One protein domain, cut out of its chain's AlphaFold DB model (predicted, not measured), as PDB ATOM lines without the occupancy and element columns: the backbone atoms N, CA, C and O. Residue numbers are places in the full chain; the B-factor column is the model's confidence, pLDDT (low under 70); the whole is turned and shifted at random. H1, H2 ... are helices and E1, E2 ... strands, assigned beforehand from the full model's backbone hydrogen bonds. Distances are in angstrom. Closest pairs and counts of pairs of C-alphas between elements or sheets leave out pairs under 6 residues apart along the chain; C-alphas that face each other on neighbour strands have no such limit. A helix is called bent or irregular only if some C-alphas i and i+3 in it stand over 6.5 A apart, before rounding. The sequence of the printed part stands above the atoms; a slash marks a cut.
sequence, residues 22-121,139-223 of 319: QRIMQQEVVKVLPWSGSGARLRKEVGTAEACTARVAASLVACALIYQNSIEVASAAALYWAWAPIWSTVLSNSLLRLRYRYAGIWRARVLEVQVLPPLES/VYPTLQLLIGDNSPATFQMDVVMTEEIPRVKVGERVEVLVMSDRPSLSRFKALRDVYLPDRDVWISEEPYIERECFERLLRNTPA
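What this domain is: This is residues 22 to 121 and 139 to 223 of the 319 residues of an uncharacterized protein of Marchantia polymorpha subsp. ruderalis (UniProt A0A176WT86). Look first for one six-stranded sheet folded back on itself like part of a barrel, E3 and E2 facing E4, E5 and E6 with E1 as the hinge, and H6 over E4, touching H1. A helical arm reaches away from it: H5 runs from the hairpin of H3 and H4 at the far end back to E1, with H2 packed on H5. The 185 printed residues hold H1 to H5, then E1 to E6, then H6, in the mixed class. The whole is only just loose, close to compact, with a radius of gyration of the C-alphas of 19.6 A and spans of 63 by 44 by 26 A.

How they stand to each other: Read the antiparallel sheet across as E3, residues 154 to 160, E2, 142 to 148, E1, 102 to 116, E4, 173 to 180, E5, 189 to 196, and E6, 201 to 204. E1 bends by 74 degrees at residue 109; its residues 102 to 109 pair with E4, where N 104 and O 178 are 2.9 A apart, and 109 to 116 with E2, where N 114 and O 144 are 2.9 A apart. In the hairpin of E2 and E3, N 157 and O 145 are 3.0 A apart. E4, E5 and E6 form a meander, each strand the antiparallel neighbour of the one before, with N 175 and O 195 at 2.9 A and N 194 and O 203 at 2.8 A. Across the fold, the closest C-alphas of E3 and E5 are Met 157 and Arg 192, 6.4 A apart. H6, residues 211 to 220, is on the sheet at a height of 9.7 A and runs across E4, at 80 degrees on the local plane. H1, residues 26 to 32, only grazes the sheet and touches H6 at a steep tilt of 48 degrees, C-alphas Val 32 and Cys 213 being closest at 5.2 A. H5, residues 80 to 99, grazes the sheet with residues 96 to 99; it is only just irregular, with C-alphas 82 and 85 6.7 A apart. With residues 85 to 89 alone it touches H2, residues 39 to 46, closest at C-alphas Pro 85 and Glu 45, 5.6 A. H3, residues 49 to 66, and H4, residues 71 to 78, form a hairpin at a shallow tilt of 18 degrees, C-alphas Cys 63 and Ala 74 being 4.7 A apart. Every O i to N i+4 pair is within hydrogen-bond range in H2, H3, H4 and H6, against 2 of 3 in H1 and 14 of 16 in H5.

Where its parts are: Find C-alpha 26 at (170.062, 232.695, 132.488), where H1 begins. H3 is 25.6 A long and H5 27.0 A, ending at C-alpha 99, (155.867, 231.253, 130.023). E1 measures 34.1 A.

The domain as a whole: Gln 68 and Asn 150 have the C-alphas farthest apart, 63.2 A. Residues 122 to 138 are cut out, with 9.0 A between C-alphas 121 and 139. The link from E3 to E4 is long, 12 residues. Look for pLDDT under 70 at residues 118 to 121, 139 to 140, 162 to 166 and 223.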
ATOM      1  N   GLN A  22     170.151 219.191 134.454       86.12
ATOM      2  CA  GLN A  22     171.233 220.103 134.787       86.12
ATOM      3  C   GLN A  22     170.799 221.543 134.525       86.12
ATOM      4  O   GLN A  22     170.530 221.925 133.389       86.12
ATOM      5  N   ARG A  23     170.736 222.366 135.571       86.62
ATOM      6  CA  ARG A  23     170.333 223.770 135.439       86.62
ATOM      7  C   ARG A  23     171.359 224.579 134.640       86.62
ATOM      8  O   ARG A  23     172.558 224.475 134.886       86.62
ATOM      9  N   ILE A  24     170.862 225.432 133.747       88.00
ATOM     10  CA  ILE A  24     171.663 226.378 132.961       88.00
ATOM     11  C   ILE A  24     171.521 227.788 133.556       88.00
ATOM     12  O   ILE A  24     170.467 228.151 134.095       88.00
ATOM     13  N   MET A  25     172.566 228.615 133.451       85.50
ATOM     14  CA  MET A  25     172.484 230.024 133.842       85.50
ATOM     15  C   MET A  25     171.647 230.840 132.851       85.50
ATOM     16  O   MET A  25     171.718 230.649 131.641       85.50
ATOM     17  N   GLN A  26     170.908 231.839 133.339       83.69
ATOM     18  CA  GLN A  26     170.062 232.695 132.488       83.69
ATOM     19  C   GLN A  26     170.821 233.336 131.310       83.69
ATOM     20  O   GLN A  26     170.284 233.427 130.209       83.69
ATOM     21  N   GLN A  27     172.085 233.722 131.502       85.00
ATOM     22  CA  GLN A  27     172.911 234.311 130.441       85.00
ATOM     23  C   GLN A  27     173.201 233.337 129.291       85.00
ATOM     24  O   GLN A  27     173.300 233.745 128.135       85.00
ATOM     25  N   GLU A  28     173.331 232.050 129.593       86.44
ATOM     26  CA  GLU A  28     173.556 231.005 128.595       86.44
ATOM     27  C   GLU A  28     172.261 230.669 127.860       86.44
ATOM     28  O   GLU A  28     172.263 230.524 126.638       86.44
ATOM     29  N   VAL A  29     171.135 230.674 128.578       86.38
ATOM     30  CA  VAL A  29     169.802 230.525 127.982       86.38
ATOM     31  C   VAL A  29     169.573 231.600 126.921       86.38
ATOM     32  O   VAL A  29     169.120 231.272 125.826       86.38
ATOM     33  N   VAL A  30     169.951 232.864 127.184       87.00
ATOM     34  CA  VAL A  30     169.858 233.982 126.215       87.00
ATOM     35  C   VAL A  30     170.547 233.674 124.890       87.00
ATOM     36  O   VAL A  30     169.975 233.980 123.846       87.00
ATOM     37  N   LYS A  31     171.711 233.021 124.928       86.88
ATOM     38  CA  LYS A  31     172.489 232.668 123.731       86.88
ATOM     39  C   LYS A  31     171.892 231.493 122.963       86.88
ATOM     40  O   LYS A  31     171.955 231.474 121.740       86.88
ATOM     41  N   VAL A  32     171.342 230.517 123.681       87.31
ATOM     42  CA  VAL A  32     170.778 229.286 123.107       87.31
ATOM     43  C   VAL A  32     169.387 229.518 122.514       87.31
ATOM     44  O   VAL A  32     169.061 228.955 121.477       87.31
ATOM     45  N   LEU A  33     168.572 230.361 123.147       88.06
ATOM     46  CA  LEU A  33     167.201 230.652 122.725       88.06
ATOM     47  C   LEU A  33     167.021 232.166 122.537       88.06
ATOM     48  O   LEU A  33     166.459 232.822 123.403       88.06
ATOM     49  N   PRO A  34     167.531 232.794 121.473       86.69
ATOM     50  CA  PRO A  34     167.467 234.248 121.331       86.69
ATOM     51  C   PRO A  34     166.021 234.774 121.272       86.69
ATOM     52  O   PRO A  34     165.118 234.106 120.761       86.69
ATOM     53  N   TRP A  35     165.815 236.004 121.763       81.12
ATOM     54  CA  TRP A  35     164.525 236.715 121.669       81.12
ATOM     55  C   TRP A  35     164.101 236.949 120.218       81.12
ATOM     56  O   TRP A  35     162.918 236.925 119.902       81.12
ATOM     57  N   SER A  36     165.079 237.131 119.331       78.50
ATOM     58  CA  SER A  36     164.870 237.392 117.908       78.50
ATOM     59  C   SER A  36     164.363 236.185 117.109       78.50
ATOM     60  O   SER A  36     164.167 236.315 115.907       78.50
ATOM     61  N   GLY A  37     164.192 235.015 117.735       81.44
ATOM     62  CA  GLY A  37     163.993 233.759 117.012       81.44
ATOM     63  C   GLY A  37     165.317 233.103 116.602       81.44
ATOM     64  O   GLY A  37     166.345 233.773 116.494       81.44
ATOM     65  N   SER A  38     165.296 231.785 116.381       83.44
ATOM     66  CA  SER A  38     166.434 231.055 115.801       83.44
ATOM     67  C   SER A  38     166.529 231.324 114.300       83.44
ATOM     68  O   SER A  38     165.518 231.334 113.588       83.44
ATOM     69  N   GLY A  39     167.754 231.487 113.787       79.62
ATOM     70  CA  GLY A  39     167.979 231.667 112.351       79.62
ATOM     71  C   GLY A  39     167.515 230.459 111.528       79.62
ATOM     72  O   GLY A  39     167.074 230.608 110.387       79.62
ATOM     73  N   ALA A  40     167.550 229.260 112.117       81.44
ATOM     74  CA  ALA A  40     167.025 228.050 111.493       81.44
ATOM     75  C   ALA A  40     165.501 228.118 111.306       81.44
ATOM     76  O   ALA A  40     164.999 227.749 110.243       81.44
ATOM     77  N   ARG A  41     164.775 228.676 112.284       82.56
ATOM     78  CA  ARG A  41     163.330 228.901 112.167       82.56
ATOM     79  C   ARG A  41     162.996 229.932 111.107       82.56
ATOM     80  O   ARG A  41     162.082 229.716 110.323       82.56
ATOM     81  N   LEU A  42     163.757 231.025 111.045       83.38
ATOM     82  CA  LEU A  42     163.523 232.065 110.045       83.38
ATOM     83  C   LEU A  42     163.694 231.511 108.630       83.38
ATOM     84  O   LEU A  42     162.873 231.785 107.761       83.38
ATOM     85  N   ARG A  43     164.714 230.674 108.406       83.19
ATOM     86  CA  ARG A  43     164.895 229.980 107.124       83.19
ATOM     87  C   ARG A  43     163.704 229.078 106.786       83.19
ATOM     88  O   ARG A  43     163.252 229.100 105.643       83.19
ATOM     89  N   LYS A  44     163.174 228.344 107.772       79.12
ATOM     90  CA  LYS A  44     161.975 227.504 107.615       79.12
ATOM     91  C   LYS A  44     160.732 228.340 107.261       79.12
ATOM     92  O   LYS A  44     160.004 227.978 106.345       79.12
ATOM     93  N   GLU A  45     160.530 229.475 107.932       77.31
ATOM     94  CA  GLU A  45     159.376 230.377 107.758       77.31
ATOM     95  C   GLU A  45     159.405 231.180 106.451       77.31
ATOM     96  O   GLU A  45     158.381 231.332 105.778       77.31
ATOM     97  N   VAL A  46     160.577 231.680 106.050       79.56
ATOM     98  CA  VAL A  46     160.753 232.337 104.744       79.56
ATOM     99  C   VAL A  46     160.373 231.357 103.630       79.56
ATOM    100  O   VAL A  46     159.602 231.722 102.739       79.56
ATOM    101  N   GLY A  47     160.781 230.093 103.770       75.38
ATOM    102  CA  GLY A  47     160.190 228.969 103.054       75.38
ATOM    103  C   GLY A  47     160.437 228.983 101.543       75.38
ATOM    104  O   GLY A  47     161.519 229.327 101.068       75.38
ATOM    105  N   THR A  48     159.428 228.542 100.785       76.06
ATOM    106  CA  THR A  48     159.472 228.372  99.326       76.06
ATOM    107  C   THR A  48     159.072 229.650  98.581       76.06
ATOM    108  O   THR A  48     158.370 230.516  99.103       76.06
ATOM    109  N   ALA A  49     159.492 229.765  97.318       78.88
ATOM    110  CA  ALA A  49     159.217 230.917  96.459       78.88
ATOM    111  C   ALA A  49     157.715 231.186  96.322       78.88
ATOM    112  O   ALA A  49     157.311 232.342  96.307       78.88
ATOM    113  N   GLU A  50     156.885 230.144  96.315       79.12
ATOM    114  CA  GLU A  50     155.433 230.306  96.293       79.12
ATOM    115  C   GLU A  50     154.846 230.890  97.572       79.12
ATOM    116  O   GLU A  50     153.934 231.709  97.514       79.12
ATOM    117  N   ALA A  51     155.373 230.518  98.738       78.56
ATOM    118  CA  ALA A  51     154.950 231.147  99.982       78.56
ATOM    119  C   ALA A  51     155.322 232.639  99.982       78.56
ATOM    120  O   ALA A  51     154.568 233.477 100.474       78.56
ATOM    121  N   CYS A  52     156.463 232.987  99.381       84.44
ATOM    122  CA  CYS A  52     156.865 234.375  99.193       84.44
ATOM    123  C   CYS A  52     155.915 235.122  98.239       84.44
ATOM    124  O   CYS A  52     155.407 236.181  98.604       84.44
ATOM    125  N   THR A  53     155.602 234.563  97.064       87.62
ATOM    126  CA  THR A  53     154.688 235.211  96.106       87.62
ATOM    127  C   THR A  53     153.275 235.349  96.660       87.62
ATOM    128  O   THR A  53     152.671 236.406  96.495       87.62
ATOM    129  N   ALA A  54     152.767 234.349  97.387       88.62
ATOM    130  CA  ALA A  54     151.471 234.423  98.055       88.62
ATOM    131  C   ALA A  54     151.427 235.549  99.102       88.62
ATOM    132  O   ALA A  54     150.459 236.305  99.155       88.62
ATOM    133  N   ARG A  55     152.491 235.719  99.899       87.44
ATOM    134  CA  ARG A  55     152.587 236.817 100.877       87.44
ATOM    135  C   ARG A  55     152.695 238.181 100.206       87.44
ATOM    136  O   ARG A  55     152.083 239.129 100.687       87.44
ATOM    137  N   VAL A  56     153.428 238.285  99.096       91.81
ATOM    138  CA  VAL A  56     153.484 239.518  98.296       91.81
ATOM    139  C   VAL A  56     152.099 239.843  97.731       91.81
ATOM    140  O   VAL A  56     151.624 240.962  97.902       91.81
ATOM    141  N   ALA A  57     151.397 238.872  97.148       92.06
ATOM    142  CA  ALA A  57     150.035 239.068  96.653       92.06
ATOM    143  C   ALA A  57     149.078 239.509  97.776       92.06
ATOM    144  O   ALA A  57     148.374 240.505  97.623       92.06
ATOM    145  N   ALA A  58     149.120 238.842  98.935       91.81
ATOM    146  CA  ALA A  58     148.338 239.226 100.109       91.81
ATOM    147  C   ALA A  58     148.671 240.649 100.590       91.81
ATOM    148  O   ALA A  58     147.762 241.416 100.897       91.81
ATOM    149  N   SER A  59     149.954 241.028 100.596       93.62
ATOM    150  CA  SER A  59     150.394 242.378 100.970       93.62
ATOM    151  C   SER A  59     149.868 243.454 100.016       93.62
ATOM    152  O   SER A  59     149.441 244.516 100.466       93.62
ATOM    153  N   LEU A  60     149.814 243.168  98.709       94.06
ATOM    154  CA  LEU A  60     149.278 244.085  97.702       94.06
ATOM    155  C   LEU A  60     147.761 244.242  97.828       94.06
ATOM    156  O   LEU A  60     147.264 245.366  97.791       94.06
ATOM    157  N   VAL A  61     147.035 243.138  98.030       94.62
ATOM    158  CA  VAL A  61     145.582 243.165  98.256       94.62
ATOM    159  C   VAL A  61     145.253 243.938  99.534       94.62
ATOM    160  O   VAL A  61     144.417 244.837  99.506       94.62
ATOM    161  N   ALA A  62     145.943 243.648 100.641       91.75
ATOM    162  CA  ALA A  62     145.741 244.352 101.905       91.75
ATOM    163  C   ALA A  62     146.053 245.852 101.778       91.75
ATOM    164  O   ALA A  62     145.275 246.683 102.242       91.75
ATOM    165  N   CYS A  63     147.145 246.211 101.098       93.38
ATOM    166  CA  CYS A  63     147.487 247.604 100.829       93.38
ATOM    167  C   CYS A  63     146.393 248.306 100.008       93.38
ATOM    168  O   CYS A  63     145.934 249.374 100.404       93.38
ATOM    169  N   ALA A  64     145.904 247.688  98.927       92.44
ATOM    170  CA  ALA A  64     144.863 248.266  98.074       92.44
ATOM    171  C   ALA A  64     143.543 248.520  98.825       92.44
ATOM    172  O   ALA A  64     142.894 249.540  98.597       92.44
ATOM    173  N   LEU A  65     143.167 247.624  99.745       92.62
ATOM    174  CA  LEU A  65     141.963 247.772 100.569       92.62
ATOM    175  C   LEU A  65     142.110 248.857 101.650       92.62
ATOM    176  O   LEU A  65     141.141 249.539 101.975       92.62
ATOM    177  N   ILE A  66     143.305 249.017 102.224       93.38
ATOM    178  CA  ILE A  66     143.535 249.881 103.395       93.38
ATOM    179  C   ILE A  66     143.987 251.294 103.002       93.38
ATOM    180  O   ILE A  66     143.730 252.242 103.747       93.38
ATOM    181  N   TYR A  67     144.608 251.462 101.831       93.19
ATOM    182  CA  TYR A  67     145.207 252.727 101.387       93.19
ATOM    183  C   TYR A  67     144.233 253.914 101.405       93.19
ATOM    184  O   TYR A  67     144.644 255.033 101.693       93.19
ATOM    185  N   GLN A  68     142.941 253.675 101.160       90.19
ATOM    186  CA  GLN A  68     141.922 254.730 101.186       90.19
ATOM    187  C   GLN A  68     141.647 255.280 102.596       90.19
ATOM    188  O   GLN A  68     141.214 256.421 102.725       90.19
ATOM    189  N   ASN A  69     141.900 254.488 103.644       90.88
ATOM    190  CA  ASN A  69     141.580 254.838 105.029       90.88
ATOM    191  C   ASN A  69     142.806 255.325 105.811       90.88
ATOM    192  O   ASN A  69     142.703 256.255 106.605       90.88
ATOM    193  N   SER A  70     143.965 254.685 105.623       92.75
ATOM    194  CA  SER A  70     145.188 255.039 106.349       92.75
ATOM    195  C   SER A  70     146.440 254.635 105.582       92.75
ATOM    196  O   SER A  70     146.676 253.454 105.318       92.75
ATOM    197  N   ILE A  71     147.286 255.624 105.285       91.31
ATOM    198  CA  ILE A  71     148.556 255.402 104.592       91.31
ATOM    199  C   ILE A  71     149.591 254.698 105.482       91.31
ATOM    200  O   ILE A  71     150.377 253.890 104.993       91.31
ATOM    201  N   GLU A  72     149.555 254.943 106.794       92.00
ATOM    202  CA  GLU A  72     150.462 254.322 107.765       92.00
ATOM    203  C   GLU A  72     150.214 252.814 107.837       92.00
ATOM    204  O   GLU A  72     151.132 252.012 107.648       92.00
ATOM    205  N   VAL A  73     148.951 252.416 108.002       91.00
ATOM    206  CA  VAL A  73     148.565 251.001 108.049       91.00
ATOM    207  C   VAL A  73     148.770 250.340 106.684       91.00
ATOM    208  O   VAL A  73     149.227 249.199 106.622       91.00
ATOM    209  N   ALA A  74     148.521 251.057 105.584       90.81
ATOM    210  CA  ALA A  74     148.799 250.552 104.241       90.81
ATOM    211  C   ALA A  74     150.298 250.292 104.012       90.81
ATOM    212  O   ALA A  74     150.653 249.271 103.425       90.81
ATOM    213  N   SER A  75     151.186 251.152 104.526       90.06
ATOM    214  CA  SER A  75     152.638 250.945 104.437       90.06
ATOM    215  C   SER A  75     153.098 249.705 105.216       90.06
ATOM    216  O   SER A  75     153.875 248.897 104.701       90.06
ATOM    217  N   ALA A  76     152.544 249.485 106.413       90.38
ATOM    218  CA  ALA A  76     152.802 248.285 107.203       90.38
ATOM    219  C   ALA A  76     152.260 247.020 106.512       90.38
ATOM    220  O   ALA A  76     152.937 245.989 106.492       90.38
ATOM    221  N   ALA A  77     151.077 247.106 105.896       90.00
ATOM    222  CA  ALA A  77     150.476 246.018 105.129       90.00
ATOM    223  C   ALA A  77     151.287 245.680 103.869       90.00
ATOM    224  O   ALA A  77     151.512 244.506 103.588       90.00
ATOM    225  N   ALA A  78     151.801 246.683 103.151       90.19
ATOM    226  CA  ALA A  78     152.662 246.483 101.986       90.19
ATOM    227  C   ALA A  78     153.976 245.772 102.347       90.19
ATOM    228  O   ALA A  78     154.501 244.990 101.557       90.19
ATOM    229  N   LEU A  79     154.495 245.996 103.559       91.62
ATOM    230  CA  LEU A  79     155.713 245.349 104.049       91.62
ATOM    231  C   LEU A  79     155.456 243.990 104.730       91.62
ATOM    232  O   LEU A  79     156.407 243.344 105.177       91.62
ATOM    233  N   TYR A  80     154.200 243.527 104.785       89.62
ATOM    234  CA  TYR A  80     153.799 242.273 105.440       89.62
ATOM    235  C   TYR A  80     154.644 241.076 105.011       89.62
ATOM    236  O   TYR A  80     155.067 240.282 105.850       89.62
ATOM    237  N   TRP A  81     154.970 240.976 103.722       88.75
ATOM    238  CA  TRP A  81     155.769 239.870 103.195       88.75
ATOM    239  C   TRP A  81     157.152 239.745 103.860       88.75
ATOM    240  O   TRP A  81     157.658 238.631 103.991       88.75
ATOM    241  N   ALA A  82     157.745 240.864 104.291       87.62
ATOM    242  CA  ALA A  82     159.080 240.908 104.872       87.62
ATOM    243  C   ALA A  82     159.055 240.762 106.399       87.62
ATOM    244  O   ALA A  82     159.864 240.015 106.953       87.62
ATOM    245  N   TRP A  83     158.139 241.447 107.094       89.62
ATOM    246  CA  TRP A  83     158.122 241.424 108.561       89.62
ATOM    247  C   TRP A  83     157.346 240.244 109.150       89.62
ATOM    248  O   TRP A  83     157.683 239.815 110.251       89.62
ATOM    249  N   ALA A  84     156.369 239.664 108.443       87.06
ATOM    250  CA  ALA A  84     155.603 238.519 108.940       87.06
ATOM    251  C   ALA A  84     156.469 237.313 109.367       87.06
ATOM    252  O   ALA A  84     156.285 236.838 110.492       87.06
ATOM    253  N   PRO A  85     157.436 236.817 108.558       84.19
ATOM    254  CA  PRO A  85     158.265 235.682 108.972       84.19
ATOM    255  C   PRO A  85     159.157 236.033 110.168       84.19
ATOM    256  O   PRO A  85     159.304 235.227 111.084       84.19
ATOM    257  N   ILE A  86     159.698 237.254 110.205       86.56
ATOM    258  CA  ILE A  86     160.509 237.737 111.329       86.56
ATOM    259  C   ILE A  86     159.659 237.732 112.602       86.56
ATOM    260  O   ILE A  86     160.038 237.119 113.600       86.56
ATOM    261  N   TRP A  87     158.471 238.332 112.548       87.06
ATOM    262  CA  TRP A  87     157.567 238.426 113.686       87.06
ATOM    263  C   TRP A  87     157.126 237.056 114.206       87.06
ATOM    264  O   TRP A  87     157.138 236.844 115.416       87.06
ATOM    265  N   SER A  88     156.819 236.097 113.321       83.44
ATOM    266  CA  SER A  88     156.477 234.718 113.718       83.44
ATOM    267  C   SER A  88     157.583 234.079 114.566       83.44
ATOM    268  O   SER A  88     157.326 233.513 115.638       83.44
ATOM    269  N   THR A  89     158.840 234.214 114.126       82.44
ATOM    270  CA  THR A  89     159.984 233.639 114.847       82.44
ATOM    271  C   THR A  89     160.233 234.309 116.193       82.44
ATOM    272  O   THR A  89     160.446 233.614 117.192       82.44
ATOM    273  N   VAL A  90     160.142 235.640 116.236       86.62
ATOM    274  CA  VAL A  90     160.282 236.437 117.459       86.62
ATOM    275  C   VAL A  90     159.198 236.056 118.457       86.62
ATOM    276  O   VAL A  90     159.500 235.749 119.609       86.62
ATOM    277  N   LEU A  91     157.938 236.034 118.018       85.56
ATOM    278  CA  LEU A  91     156.791 235.773 118.877       85.56
ATOM    279  C   LEU A  91     156.873 234.373 119.490       85.56
ATOM    280  O   LEU A  91     156.695 234.219 120.694       85.56
ATOM    281  N   SER A  92     157.231 233.368 118.696       80.62
ATOM    282  CA  SER A  92     157.311 231.982 119.164       80.62
ATOM    283  C   SER A  92     158.370 231.784 120.253       80.62
ATOM    284  O   SER A  92     158.094 231.172 121.285       80.62
ATOM    285  N   ASN A  93     159.568 232.349 120.071       86.62
ATOM    286  CA  ASN A  93     160.628 232.271 121.080       86.62
ATOM    287  C   ASN A  93     160.321 233.141 122.307       86.62
ATOM    288  O   ASN A  93     160.602 232.743 123.439       86.62
ATOM    289  N   SER A  94     159.714 234.310 122.097       84.81
ATOM    290  CA  SER A  94     159.353 235.236 123.175       84.81
ATOM    291  C   SER A  94     158.249 234.670 124.066       84.81
ATOM    292  O   SER A  94     158.368 234.733 125.287       84.81
ATOM    293  N   LEU A  95     157.214 234.052 123.488       85.94
ATOM    294  CA  LEU A  95     156.130 233.414 124.242       85.94
ATOM    295  C   LEU A  95     156.639 232.244 125.088       85.94
ATOM    296  O   LEU A  95     156.271 232.116 126.254       85.94
ATOM    297  N   LEU A  96     157.532 231.423 124.527       84.31
ATOM    298  CA  LEU A  96     158.173 230.337 125.266       84.31
ATOM    299  C   LEU A  96     158.954 230.855 126.478       84.31
ATOM    300  O   LEU A  96     158.834 230.303 127.569       84.31
ATOM    301  N   ARG A  97     159.703 231.946 126.313       83.69
ATOM    302  CA  ARG A  97     160.427 232.583 127.419       83.69
ATOM    303  C   ARG A  97     159.536 233.246 128.449       83.69
ATOM    304  O   ARG A  97     159.858 233.224 129.632       83.69
ATOM    305  N   LEU A  98     158.456 233.871 127.998       83.56
ATOM    306  CA  LEU A  98     157.523 234.541 128.889       83.56
ATOM    307  C   LEU A  98     156.830 233.523 129.801       83.56
ATOM    308  O   LEU A  98     156.637 233.796 130.981       83.56
ATOM    309  N   ARG A  99     156.511 232.336 129.268       84.31
ATOM    310  CA  ARG A  99     155.867 231.253 130.023       84.31
ATOM    311  C   ARG A  99     156.837 230.488 130.927       84.31
ATOM    312  O   ARG A  99     156.432 230.060 132.004       84.31
ATOM    313  N   TYR A 100     158.096 230.315 130.522       86.12
ATOM    314  CA  TYR A 100     159.070 229.502 131.259       86.12
ATOM    315  C   TYR A 100     160.344 230.289 131.577       86.12
ATOM    316  O   TYR A 100     161.138 230.625 130.696       86.12
ATOM    317  N   ARG A 101     160.560 230.563 132.869       85.50
ATOM    318  CA  ARG A 101     161.660 231.413 133.352       85.50
ATOM    319  C   ARG A 101     162.954 230.644 133.609       85.50
ATOM    320  O   ARG A 101     164.033 231.237 133.609       85.50
ATOM    321  N   TYR A 102     162.871 229.346 133.856       88.44
ATOM    322  CA  TYR A 102     164.019 228.503 134.167       88.44
ATOM    323  C   TYR A 102     164.282 227.539 133.017       88.44
ATOM    324  O   TYR A 102     163.356 227.127 132.325       88.44
ATOM    325  N   ALA A 103     165.544 227.183 132.800       89.44
ATOM    326  CA  ALA A 103     165.914 226.206 131.788       89.44
ATOM    327  C   ALA A 103     167.033 225.292 132.285       89.44
ATOM    328  O   ALA A 103     167.829 225.656 133.159       89.44
ATOM    329  N   GLY A 104     167.080 224.101 131.706       89.88
ATOM    330  CA  GLY A 104     168.068 223.082 132.002       89.88
ATOM    331  C   GLY A 104     168.355 222.195 130.798       89.88
ATOM    332  O   GLY A 104     167.626 222.206 129.809       89.88
ATOM    333  N   ILE A 105     169.439 221.437 130.889       90.75
ATOM    334  CA  ILE A 105     169.785 220.375 129.952       90.75
ATOM    335  C   ILE A 105     169.276 219.077 130.552       90.75
ATOM    336  O   ILE A 105     169.672 218.705 131.660       90.75
ATOM    337  N   TRP A 106     168.421 218.387 129.816       89.88
ATOM    338  CA  TRP A 106     167.991 217.042 130.151       89.88
ATOM    339  C   TRP A 106     168.702 216.054 129.230       89.88
ATOM    340  O   TRP A 106     168.653 216.185 128.005       89.88
ATOM    341  N   ARG A 107     169.421 215.104 129.830       87.69
ATOM    342  CA  ARG A 107     170.127 214.047 129.104       87.69
ATOM    343  C   ARG A 107     169.296 212.787 129.225       87.69
ATOM    344  O   ARG A 107     169.142 212.257 130.315       87.69
ATOM    345  N   ALA A 108     168.755 212.352 128.106       88.31
ATOM    346  CA  ALA A 108     167.835 211.239 128.023       88.31
ATOM    347  C   ALA A 108     168.357 210.206 127.017       88.31
ATOM    348  O   ALA A 108     169.425 210.358 126.410       88.31
ATOM    349  N   ARG A 109     167.607 209.123 126.849       87.88
ATOM    350  CA  ARG A 109     167.847 208.104 125.833       87.88
ATOM    351  C   ARG A 109     166.599 207.915 124.990       87.88
ATOM    352  O   ARG A 109     165.478 208.132 125.447       87.88
ATOM    353  N   VAL A 110     166.800 207.489 123.751       87.94
ATOM    354  CA  VAL A 110     165.693 207.038 122.905       87.94
ATOM    355  C   VAL A 110     165.177 205.717 123.472       87.94
ATOM    356  O   VAL A 110     165.896 204.720 123.455       87.94
ATOM    357  N   LEU A 111     163.956 205.712 123.996       84.62
ATOM    358  CA  LEU A 111     163.300 204.518 124.529       84.62
ATOM    359  C   LEU A 111     162.686 203.688 123.407       84.62
ATOM    360  O   LEU A 111     162.826 202.470 123.387       84.62
ATOM    361  N   GLU A 112     162.038 204.357 122.458       85.06
ATOM    362  CA  GLU A 112     161.339 203.700 121.364       85.06
ATOM    363  C   GLU A 112     161.385 204.556 120.097       85.06
ATOM    364  O   GLU A 112     161.382 205.788 120.151       85.06
ATOM    365  N   VAL A 113     161.447 203.879 118.953       84.12
ATOM    366  CA  VAL A 113     161.409 204.487 117.625       84.12
ATOM    367  C   VAL A 113     160.340 203.768 116.821       84.12
ATOM    368  O   VAL A 113     160.488 202.581 116.527       84.12
ATOM    369  N   GLN A 114     159.288 204.485 116.444       82.88
ATOM    370  CA  GLN A 114     158.239 203.972 115.572       82.88
ATOM    371  C   GLN A 114     158.254 204.749 114.257       82.88
ATOM    372  O   GLN A 114     158.317 205.974 114.244       82.88
ATOM    373  N   VAL A 115     158.211 204.039 113.131       81.38
ATOM    374  CA  VAL A 115     158.068 204.655 111.807       81.38
ATOM    375  C   VAL A 115     156.624 204.461 111.383       81.38
ATOM    376  O   VAL A 115     156.207 203.330 111.135       81.38
ATOM    377  N   LEU A 116     155.859 205.547 111.315       79.88
ATOM    378  CA  LEU A 116     154.498 205.502 110.810       79.88
ATOM    379  C   LEU A 116     154.503 205.664 109.293       79.88
ATOM    380  O   LEU A 116     155.184 206.556 108.764       79.88
ATOM    381  N   PRO A 117     153.736 204.818 108.583       70.25
ATOM    382  CA  PRO A 117     153.540 205.006 107.165       70.25
ATOM    383  C   PRO A 117     152.831 206.345 106.922       70.25
ATOM    384  O   PRO A 117     152.027 206.786 107.750       70.25
ATOM    385  N   PRO A 118     153.123 206.996 105.790       66.94
ATOM    386  CA  PRO A 118     152.390 208.179 105.380       66.94
ATOM    387  C   PRO A 118     150.882 207.889 105.331       66.94
ATOM    388  O   PRO A 118     150.464 206.866 104.793       66.94
ATOM    389  N   LEU A 119     150.061 208.787 105.883       59.66
ATOM    390  CA  LEU A 119     148.608 208.735 105.708       59.66
ATOM    391  C   LEU A 119     148.307 208.915 104.215       59.66
ATOM    392  O   LEU A 119     148.500 210.005 103.676       59.66
ATOM    393  N   GLU A 120     147.872 207.853 103.539       55.12
ATOM    394  CA  GLU A 120     147.409 207.941 102.154       55.12
ATOM    395  C   GLU A 120     146.235 208.927 102.094       55.12
ATOM    396  O   GLU A 120     145.213 208.748 102.764       55.12
ATOM    397  N   SER A 121     146.382 210.008 101.319       50.03
ATOM    398  CA  SER A 121     145.262 210.901 101.046       50.03
ATOM    399  C   SER A 121     144.254 210.123 100.212       50.03
ATOM    400  O   SER A 121     144.493 209.870  99.034       50.03
ATOM    401  N   VAL A 139     154.635 211.774  99.837       64.12
ATOM    402  CA  VAL A 139     154.235 211.540 101.223       64.12
ATOM    403  C   VAL A 139     155.403 210.891 101.952       64.12
ATOM    404  O   VAL A 139     155.755 209.738 101.708       64.12
ATOM    405  N   TYR A 140     156.048 211.667 102.815       67.19
ATOM    406  CA  TYR A 140     157.168 211.199 103.619       67.19
ATOM    407  C   TYR A 140     156.656 210.439 104.854       67.19
ATOM    408  O   TYR A 140     155.669 210.870 105.457       67.19
ATOM    409  N   PRO A 141     157.300 209.326 105.253       76.25
ATOM    410  CA  PRO A 141     156.964 208.645 106.499       76.25
ATOM    411  C   PRO A 141     157.281 209.531 107.712       76.25
ATOM    412  O   PRO A 141     158.199 210.354 107.678       76.25
ATOM    413  N   THR A 142     156.546 209.340 108.806       81.25
ATOM    414  CA  THR A 142     156.762 210.076 110.061       81.25
ATOM    415  C   THR A 142     157.489 209.187 111.058       81.25
ATOM    416  O   THR A 142     157.074 208.063 111.324       81.25
ATOM    417  N   LEU A 143     158.579 209.688 111.626       83.94
ATOM    418  CA  LEU A 143     159.330 209.057 112.700       83.94
ATOM    419  C   LEU A 143     158.811 209.563 114.044       83.94
ATOM    420  O   LEU A 143     158.993 210.731 114.379       83.94
ATOM    421  N   GLN A 144     158.199 208.681 114.821       84.62
ATOM    422  CA  GLN A 144     157.857 208.938 116.212       84.62
ATOM    423  C   GLN A 144     158.990 208.470 117.112       84.62
ATOM    424  O   GLN A 144     159.426 207.316 117.056       84.62
ATOM    425  N   LEU A 145     159.479 209.389 117.935       85.25
ATOM    426  CA  LEU A 145     160.552 209.147 118.883       85.25
ATOM    427  C   LEU A 145     160.004 209.324 120.289       85.25
ATOM    428  O   LEU A 145     159.562 210.415 120.650       85.25
ATOM    429  N   LEU A 146     160.085 208.261 121.086       87.06
ATOM    430  CA  LEU A 146     159.852 208.326 122.520       87.06
ATOM    431  C   LEU A 146     161.203 208.442 123.219       87.06
ATOM    432  O   LEU A 146     162.040 207.542 123.153       87.06
ATOM    433  N   ILE A 147     161.418 209.566 123.886       86.69
ATOM    434  CA  ILE A 147     162.635 209.883 124.623       86.69
ATOM    435  C   ILE A 147     162.306 209.864 126.107       86.69
ATOM    436  O   ILE A 147     161.286 210.392 126.537       86.69
ATOM    437  N   GLY A 148     163.183 209.279 126.904       84.56
ATOM    438  CA  GLY A 148     163.036 209.273 128.347       84.56
ATOM    439  C   GLY A 148     164.343 208.925 129.030       84.56
ATOM    440  O   GLY A 148     165.325 208.531 128.400       84.56
ATOM    441  N   ASP A 149     164.361 209.123 130.333       82.12
ATOM    442  CA  ASP A 149     165.458 208.688 131.192       82.12
ATOM    443  C   ASP A 149     164.992 207.466 132.005       82.12
ATOM    444  O   ASP A 149     163.888 206.967 131.803       82.12
ATOM    445  N   ASN A 150     165.781 207.008 132.973       74.06
ATOM    446  CA  ASN A 150     165.343 206.033 133.980       74.06
ATOM    447  C   ASN A 150     164.238 206.585 134.915       74.06
ATOM    448  O   ASN A 150     163.748 205.881 135.795       74.06
ATOM    449  N   SER A 151     163.856 207.852 134.733       76.62
ATOM    450  CA  SER A 151     162.747 208.521 135.414       76.62
ATOM    451  C   SER A 151     161.421 208.321 134.660       76.62
ATOM    452  O   SER A 151     161.439 208.083 133.453       76.62
ATOM    453  N   PRO A 152     160.256 208.511 135.305       71.94
ATOM    454  CA  PRO A 152     158.953 208.459 134.632       71.94
ATOM    455  C   PRO A 152     158.728 209.599 133.622       71.94
ATOM    456  O   PRO A 152     157.697 209.627 132.954       71.94
ATOM    457  N   ALA A 153     159.660 210.553 133.502       76.62
ATOM    458  CA  ALA A 153     159.571 211.617 132.515       76.62
ATOM    459  C   ALA A 153     159.843 211.065 131.109       76.62
ATOM    460  O   ALA A 153     160.969 210.679 130.778       76.62
ATOM    461  N   THR A 154     158.809 211.077 130.273       81.75
ATOM    462  CA  THR A 154     158.884 210.722 128.856       81.75
ATOM    463  C   THR A 154     158.471 211.899 127.981       81.75
ATOM    464  O   THR A 154     157.698 212.775 128.368       81.75
ATOM    465  N   PHE A 155     159.030 211.947 126.784       83.75
ATOM    466  CA  PHE A 155     158.805 212.991 125.807       83.75
ATOM    467  C   PHE A 155     158.671 212.353 124.432       83.75
ATOM    468  O   PHE A 155     159.585 211.672 123.972       83.75
ATOM    469  N   GLN A 156     157.531 212.576 123.789       84.81
ATOM    470  CA  GLN A 156     157.281 212.116 122.432       84.81
ATOM    471  C   GLN A 156     157.440 213.281 121.455       84.81
ATOM    472  O   GLN A 156     156.928 214.376 121.700       84.81
ATOM    473  N   MET A 157     158.129 213.033 120.345       83.19
ATOM    474  CA  MET A 157     158.144 213.932 119.194       83.19
ATOM    475  C   MET A 157     157.859 213.163 117.913       83.19
ATOM    476  O   MET A 157     158.224 211.991 117.784       83.19
ATOM    477  N   ASP A 158     157.316 213.885 116.944       84.19
ATOM    478  CA  ASP A 158     156.965 213.355 115.639       84.19
ATOM    479  C   ASP A 158     157.749 214.151 114.595       84.19
ATOM    480  O   ASP A 158     157.639 215.374 114.506       84.19
ATOM    481  N   VAL A 159     158.587 213.468 113.819       81.75
ATOM    482  CA  VAL A 159     159.496 214.106 112.866       81.75
ATOM    483  C   VAL A 159     159.326 213.476 111.500       81.75
ATOM    484  O   VAL A 159     159.484 212.273 111.326       81.75
ATOM    485  N   VAL A 160     159.027 214.297 110.501       77.75
ATOM    486  CA  VAL A 160     158.903 213.833 109.118       77.75
ATOM    487  C   VAL A 160     160.276 213.379 108.616       77.75
ATOM    488  O   VAL A 160     161.221 214.170 108.597       77.75
ATOM    489  N   MET A 161     160.399 212.112 108.205       71.94
ATOM    490  CA  MET A 161     161.638 211.578 107.639       71.94
ATOM    491  C   MET A 161     161.920 212.244 106.297       71.94
ATOM    492  O   MET A 161     161.362 211.877 105.266       71.94
ATOM    493  N   THR A 162     162.822 213.217 106.321       66.94
ATOM    494  CA  THR A 162     163.464 213.747 105.116       66.94
ATOM    495  C   THR A 162     164.706 212.901 104.819       66.94
ATOM    496  O   THR A 162     165.252 212.281 105.733       66.94
ATOM    497  N   GLU A 163     165.185 212.876 103.571       59.47
ATOM    498  CA  GLU A 163     166.399 212.131 103.169       59.47
ATOM    499  C   GLU A 163     167.636 212.459 104.031       59.47
ATOM    500  O   GLU A 163     168.541 211.641 104.173       59.47
ATOM    501  N   GLU A 164     167.646 213.640 104.653       61.69
ATOM    502  CA  GLU A 164     168.720 214.153 105.504       61.69
ATOM    503  C   GLU A 164     168.732 213.571 106.931       61.69
ATOM    504  O   GLU A 164     169.709 213.773 107.652       61.69
ATOM    505  N   ILE A 165     167.678 212.865 107.368       68.56
ATOM    506  CA  ILE A 165     167.582 212.363 108.747       68.56
ATOM    507  C   ILE A 165     168.145 210.936 108.830       68.56
ATOM    508  O   ILE A 165     167.544 209.992 108.304       68.56
ATOM    509  N   PRO A 166     169.277 210.722 109.523       67.94
ATOM    510  CA  PRO A 166     169.839 209.393 109.693       67.94
ATOM    511  C   PRO A 166     168.957 208.524 110.595       67.94
ATOM    512  O   PRO A 166     168.319 208.998 111.533       67.94
ATOM    513  N   ARG A 167     168.970 207.208 110.347       73.00
ATOM    514  CA  ARG A 167     168.230 206.224 111.156       73.00
ATOM    515  C   ARG A 167     168.681 206.258 112.622       73.00
ATOM    516  O   ARG A 167     169.778 205.778 112.949       73.00
ATOM    517  N   VAL A 168     167.815 206.791 113.481       80.12
ATOM    518  CA  VAL A 168     167.946 206.797 114.945       80.12
ATOM    519  C   VAL A 168     167.818 205.374 115.475       80.12
ATOM    520  O   VAL A 168     166.981 204.606 114.997       80.12
ATOM    521  N   LYS A 169     168.663 204.999 116.439       82.69
ATOM    522  CA  LYS A 169     168.585 203.692 117.101       82.69
ATOM    523  C   LYS A 169     168.012 203.831 118.508       82.69
ATOM    524  O   LYS A 169     168.263 204.812 119.201       82.69
ATOM    525  N   VAL A 170     167.283 202.808 118.947       84.38
ATOM    526  CA  VAL A 170     166.852 202.686 120.345       84.38
ATOM    527  C   VAL A 170     168.086 202.600 121.253       84.38
ATOM    528  O   VAL A 170     169.068 201.934 120.919       84.38
ATOM    529  N   GLY A 171     168.044 203.296 122.387       82.19
ATOM    530  CA  GLY A 171     169.133 203.401 123.358       82.19
ATOM    531  C   GLY A 171     170.191 204.459 123.032       82.19
ATOM    532  O   GLY A 171     171.132 204.625 123.810       82.19
ATOM    533  N   GLU A 172     170.058 205.177 121.912       84.62
ATOM    534  CA  GLU A 172     170.950 206.285 121.557       84.62
ATOM    535  C   GLU A 172     170.805 207.427 122.574       84.62
ATOM    536  O   GLU A 172     169.711 207.680 123.092       84.62
ATOM    537  N   ARG A 173     171.925 208.076 122.922       86.31
ATOM    538  CA  ARG A 173     171.909 209.190 123.878       86.31
ATOM    539  C   ARG A 173     171.403 210.447 123.210       86.31
ATOM    540  O   ARG A 173     171.702 210.710 122.049       86.31
ATOM    541  N   VAL A 174     170.675 211.229 123.990       89.81
ATOM    542  CA  VAL A 174     169.968 212.399 123.513       89.81
ATOM    543  C   VAL A 174     170.105 213.527 124.520       89.81
ATOM    544  O   VAL A 174     169.946 213.324 125.722       89.81
ATOM    545  N   GLU A 175     170.383 214.731 124.034       90.38
ATOM    546  CA  GLU A 175     170.456 215.931 124.859       90.38
ATOM    547  C   GLU A 175     169.389 216.925 124.405       90.38
ATOM    548  O   GLU A 175     169.294 217.276 123.226       90.38
ATOM    549  N   VAL A 176     168.556 217.352 125.353       91.00
ATOM    550  CA  VAL A 176     167.381 218.188 125.097       91.00
ATOM    551  C   VAL A 176     167.417 219.413 125.995       91.00
ATOM    552  O   VAL A 176     167.736 219.324 127.184       91.00
ATOM    553  N   LEU A 177     167.064 220.574 125.441       90.88
ATOM    554  CA  LEU A 177     166.816 221.762 126.248       90.88
ATOM    555  C   LEU A 177     165.411 221.678 126.842       90.88
ATOM    556  O   LEU A 177     164.415 221.585 126.121       90.88
ATOM    557  N   VAL A 178     165.329 221.753 128.163       90.94
ATOM    558  CA  VAL A 178     164.066 221.780 128.894       90.94
ATOM    559  C   VAL A 178     163.869 223.142 129.537       90.94
ATOM    560  O   VAL A 178     164.823 223.783 129.982       90.94
ATOM    561  N   MET A 179     162.624 223.599 129.592       89.88
ATOM    562  CA  MET A 179     162.249 224.844 130.250       89.88
ATOM    563  C   MET A 179     161.194 224.587 131.315       89.88
ATOM    564  O   MET A 179     160.382 223.681 131.192       89.88
ATOM    565  N   SER A 180     161.204 225.381 132.372       88.06
ATOM    566  CA  SER A 180     160.330 225.228 133.525       88.06
ATOM    567  C   SER A 180     159.874 226.589 134.030       88.06
ATOM    568  O   SER A 180     160.564 227.605 133.913       88.06
ATOM    569  N   ASP A 181     158.684 226.600 134.603       87.25
ATOM    570  CA  ASP A 181     158.129 227.685 135.398       87.25
ATOM    571  C   ASP A 181     158.697 227.684 136.831       87.25
ATOM    572  O   ASP A 181     158.794 228.739 137.460       87.25
ATOM    573  N   ARG A 182     159.154 226.524 137.326       83.94
ATOM    574  CA  ARG A 182     159.685 226.336 138.680       83.94
ATOM    575  C   ARG A 182     161.223 226.324 138.722       83.94
ATOM    576  O   ARG A 182     161.878 225.716 137.875       83.94
ATOM    577  N   PRO A 183     161.840 226.914 139.764       79.81
ATOM    578  CA  PRO A 183     163.296 226.908 139.927       79.81
ATOM    579  C   PRO A 183     163.865 225.515 140.226       79.81
ATOM    580  O   PRO A 183     165.043 225.272 139.967       79.81
ATOM    581  N   SER A 184     163.040 224.617 140.774       76.12
ATOM    582  CA  SER A 184     163.393 223.230 141.087       76.12
ATOM    583  C   SER A 184     163.480 222.332 139.852       76.12
ATOM    584  O   SER A 184     163.955 221.209 139.983       76.12
ATOM    585  N   LEU A 185     163.008 222.793 138.683       81.19
ATOM    586  CA  LEU A 185     162.884 221.994 137.456       81.19
ATOM    587  C   LEU A 185     162.089 220.687 137.659       81.19
ATOM    588  O   LEU A 185     162.241 219.750 136.884       81.19
ATOM    589  N   SER A 186     161.233 220.617 138.687       74.31
ATOM    590  CA  SER A 186     160.425 219.423 138.986       74.31
ATOM    591  C   SER A 186     159.387 219.140 137.904       74.31
ATOM    592  O   SER A 186     159.060 217.992 137.636       74.31
ATOM    593  N   ARG A 187     158.887 220.207 137.279       76.94
ATOM    594  CA  ARG A 187     157.994 220.175 136.128       76.94
ATOM    595  C   ARG A 187     158.677 220.918 135.001       76.94
ATOM    596  O   ARG A 187     159.091 222.058 135.195       76.94
ATOM    597  N   PHE A 188     158.827 220.300 133.842       84.00
ATOM    598  CA  PHE A 188     159.490 220.943 132.718       84.00
ATOM    599  C   PHE A 188     158.829 220.574 131.396       84.00
ATOM    600  O   PHE A 188     158.253 219.503 131.232       84.00
ATOM    601  N   LYS A 189     158.934 221.489 130.438       84.81
ATOM    602  CA  LYS A 189     158.595 221.301 129.039       84.81
ATOM    603  C   LYS A 189     159.883 221.089 128.259       84.81
ATOM    604  O   LYS A 189     160.725 221.986 128.192       84.81
ATOM    605  N   ALA A 190     160.028 219.911 127.666       84.31
ATOM    606  CA  ALA A 190     161.081 219.654 126.697       84.31
ATOM    607  C   ALA A 190     160.796 220.408 125.395       84.31
ATOM    608  O   ALA A 190     159.659 220.441 124.913       84.31
ATOM    609  N   LEU A 191     161.822 221.049 124.839       84.62
ATOM    610  CA  LEU A 191     161.732 221.588 123.491       84.62
ATOM    611  C   LEU A 191     161.761 220.441 122.480       84.62
ATOM    612  O   LEU A 191     162.522 219.488 122.626       84.62
ATOM    613  N   ARG A 192     160.959 220.568 121.417       83.94
ATOM    614  CA  ARG A 192     160.916 219.643 120.267       83.94
ATOM    615  C   ARG A 192     162.108 219.848 119.323       83.94
ATOM    616  O   ARG A 192     161.961 219.888 118.104       83.94
ATOM    617  N   ASP A 193     163.277 220.044 119.918       86.75
ATOM    618  CA  ASP A 193     164.550 220.279 119.257       86.75
ATOM    619  C   ASP A 193     165.633 219.527 120.026       86.75
ATOM    620  O   ASP A 193     165.897 219.811 121.199       86.75
ATOM    621  N   VAL A 194     166.173 218.498 119.386       88.75
ATOM    622  CA  VAL A 194     166.865 217.414 120.059       88.75
ATOM    623  C   VAL A 194     168.190 217.114 119.391       88.75
ATOM    624  O   VAL A 194     168.282 216.972 118.175       88.75
ATOM    625  N   TYR A 195     169.229 217.008 120.213       89.56
ATOM    626  CA  TYR A 195     170.590 216.799 119.758       89.56
ATOM    627  C   TYR A 195     171.052 215.374 120.067       89.56
ATOM    628  O   TYR A 195     170.966 214.911 121.207       89.56
ATOM    629  N   LEU A 196     171.544 214.680 119.041       87.94
ATOM    630  CA  LEU A 196     172.145 213.353 119.147       87.94
ATOM    631  C   LEU A 196     173.672 213.523 119.139       87.94
ATOM    632  O   LEU A 196     174.270 213.591 118.060       87.94
ATOM    633  N   PRO A 197     174.331 213.569 120.314       83.75
ATOM    634  CA  PRO A 197     175.779 213.750 120.399       83.75
ATOM    635  C   PRO A 197     176.552 212.609 119.740       83.75
ATOM    636  O   PRO A 197     177.681 212.807 119.304       83.75
ATOM    637  N   ASP A 198     175.944 211.423 119.657       81.50
ATOM    638  CA  ASP A 198     176.611 210.234 119.144       81.50
ATOM    639  C   ASP A 198     176.905 210.332 117.632       81.50
ATOM    640  O   ASP A 198     177.808 209.650 117.145       81.50
ATOM    641  N   ARG A 199     176.171 211.185 116.902       80.62
ATOM    642  CA  ARG A 199     176.288 211.369 115.444       80.62
ATOM    643  C   ARG A 199     176.440 212.819 114.998       80.62
ATOM    644  O   ARG A 199     176.539 213.046 113.798       80.62
ATOM    645  N   ASP A 200     176.437 213.765 115.934       82.75
ATOM    646  CA  ASP A 200     176.448 215.207 115.656       82.75
ATOM    647  C   ASP A 200     175.249 215.652 114.792       82.75
ATOM    648  O   ASP A 200     175.370 216.423 113.840       82.75
ATOM    649  N   VAL A 201     174.067 215.100 115.089       84.69
ATOM    650  CA  VAL A 201     172.845 215.329 114.303       84.69
ATOM    651  C   VAL A 201     171.769 215.959 115.168       84.69
ATOM    652  O   VAL A 201     171.533 215.561 116.308       84.69
ATOM    653  N   TRP A 202     171.077 216.927 114.577       87.00
ATOM    654  CA  TRP A 202     169.923 217.583 115.166       87.00
ATOM    655  C   TRP A 202     168.630 217.042 114.578       87.00
ATOM    656  O   TRP A 202     168.444 217.024 113.362       87.00
ATOM    657  N   ILE A 203     167.723 216.661 115.465       85.75
ATOM    658  CA  ILE A 203     166.377 216.215 115.153       85.75
ATOM    659  C   ILE A 203     165.426 217.236 115.765       85.75
ATOM    660  O   ILE A 203     165.260 217.311 116.979       85.75
ATOM    661  N   SER A 204     164.834 218.064 114.912       85.12
ATOM    662  CA  SER A 204     163.940 219.139 115.331       85.12
ATOM    663  C   SER A 204     162.613 218.990 114.603       85.12
ATOM    664  O   SER A 204     162.590 218.938 113.375       85.12
ATOM    665  N   GLU A 205     161.510 219.000 115.339       80.31
ATOM    666  CA  GLU A 205     160.185 219.211 114.750       80.31
ATOM    667  C   GLU A 205     160.031 220.694 114.374       80.31
ATOM    668  O   GLU A 205     159.683 221.064 113.249       80.31
ATOM    669  N   GLU A 206     160.436 221.565 115.302       75.56
ATOM    670  CA  GLU A 206     160.498 223.010 115.125       75.56
ATOM    671  C   GLU A 206     161.820 223.539 115.705       75.56
ATOM    672  O   GLU A 206     162.079 223.354 116.897       75.56
ATOM    673  N   PRO A 207     162.685 224.184 114.899       80.56
ATOM    674  CA  PRO A 207     164.005 224.610 115.351       80.56
ATOM    675  C   PRO A 207     163.902 225.883 116.198       80.56
ATOM    676  O   PRO A 207     163.959 227.001 115.690       80.56
ATOM    677  N   TYR A 208     163.729 225.729 117.506       82.50
ATOM    678  CA  TYR A 208     163.696 226.855 118.445       82.50
ATOM    679  C   TYR A 208     165.096 227.308 118.853       82.50
ATOM    680  O   TYR A 208     165.300 228.485 119.164       82.50
ATOM    681  N   ILE A 209     166.045 226.373 118.860       87.56
ATOM    682  CA  ILE A 209     167.360 226.553 119.455       87.56
ATOM    683  C   ILE A 209     168.347 227.070 118.404       87.56
ATOM    684  O   ILE A 209     168.297 226.726 117.220       87.56
ATOM    685  N   GLU A 210     169.267 227.925 118.840       89.00
ATOM    686  CA  GLU A 210     170.465 228.246 118.077       89.00
ATOM    687  C   GLU A 210     171.495 227.125 118.288       89.00
ATOM    688  O   GLU A 210     172.175 227.061 119.320       89.00
ATOM    689  N   ARG A 211     171.562 226.206 117.317       88.94
ATOM    690  CA  ARG A 211     172.295 224.929 117.404       88.94
ATOM    691  C   ARG A 211     173.762 225.108 117.803       88.94
ATOM    692  O   ARG A 211     174.224 224.479 118.752       88.94
ATOM    693  N   GLU A 212     174.463 226.054 117.174       86.56
ATOM    694  CA  GLU A 212     175.875 226.329 117.481       86.56
ATOM    695  C   GLU A 212     176.097 226.753 118.938       86.56
ATOM    696  O   GLU A 212     177.077 226.358 119.578       86.56
ATOM    697  N   CYS A 213     175.202 227.588 119.473       87.25
ATOM    698  CA  CYS A 213     175.278 228.055 120.852       87.25
ATOM    699  C   CYS A 213     175.011 226.912 121.831       87.25
ATOM    700  O   CYS A 213     175.694 226.822 122.852       87.25
ATOM    701  N   PHE A 214     174.059 226.033 121.515       89.75
ATOM    702  CA  PHE A 214     173.752 224.872 122.343       89.75
ATOM    703  C   PHE A 214     174.899 223.866 122.371       89.75
ATOM    704  O   PHE A 214     175.320 223.450 123.443       89.75
ATOM    705  N   GLU A 215     175.499 223.536 121.231       88.19
ATOM    706  CA  GLU A 215     176.648 222.628 121.223       88.19
ATOM    707  C   GLU A 215     177.858 223.213 121.969       88.19
ATOM    708  O   GLU A 215     178.613 222.490 122.620       88.19
ATOM    709  N   ARG A 216     178.076 224.536 121.891       86.94
ATOM    710  CA  ARG A 216     179.094 225.217 122.712       86.94
ATOM    711  C   ARG A 216     178.764 225.106 124.204       86.94
ATOM    712  O   ARG A 216     179.666 224.843 124.995       86.94
ATOM    713  N   LEU A 217     177.493 225.258 124.579       88.12
ATOM    714  CA  LEU A 217     177.033 225.078 125.956       88.12
ATOM    715  C   LEU A 217     177.299 223.653 126.456       88.12
ATOM    716  O   LEU A 217     177.845 223.485 127.543       88.12
ATOM    717  N   LEU A 218     176.963 222.639 125.658       87.06
ATOM    718  CA  LEU A 218     177.183 221.229 125.988       87.06
ATOM    719  C   LEU A 218     178.668 220.893 126.159       87.06
ATOM    720  O   LEU A 218     179.035 220.164 127.079       87.06
ATOM    721  N   ARG A 219     179.542 221.473 125.326       84.25
ATOM    722  CA  ARG A 219     181.001 221.334 125.469       84.25
ATOM    723  C   ARG A 219     181.513 221.900 126.798       84.25
ATOM    724  O   ARG A 219     182.366 221.282 127.429       84.25
ATOM    725  N   ASN A 220     180.963 223.030 127.239       84.19
ATOM    726  CA  ASN A 220     181.334 223.672 128.505       84.19
ATOM    727  C   ASN A 220     180.664 223.033 129.727       84.19
ATOM    728  O   ASN A 220     181.119 223.221 130.853       84.19
ATOM    729  N   THR A 221     179.595 222.272 129.500       80.50
ATOM    730  CA  THR A 221     178.756 221.682 130.536       80.50
ATOM    731  C   THR A 221     178.887 220.159 130.468       80.50
ATOM    732  O   THR A 221     178.030 219.476 129.898       80.50
ATOM    733  N   PRO A 222     179.979 219.586 131.008       71.06
ATOM    734  CA  PRO A 222     180.206 218.151 130.960       71.06
ATOM    735  C   PRO A 222     179.080 217.393 131.668       71.06
ATOM    736  O   PRO A 222     178.583 217.837 132.702       71.06
ATOM    737  N   ALA A 223     178.714 216.222 131.130       67.69
ATOM    738  CA  ALA A 223     177.770 215.330 131.798       67.69
ATOM    739  C   ALA A 223     178.226 215.043 133.226       67.69
ATOM    740  O   ALA A 223     179.423 214.753 133.402       67.69
TER     741      ALA A 223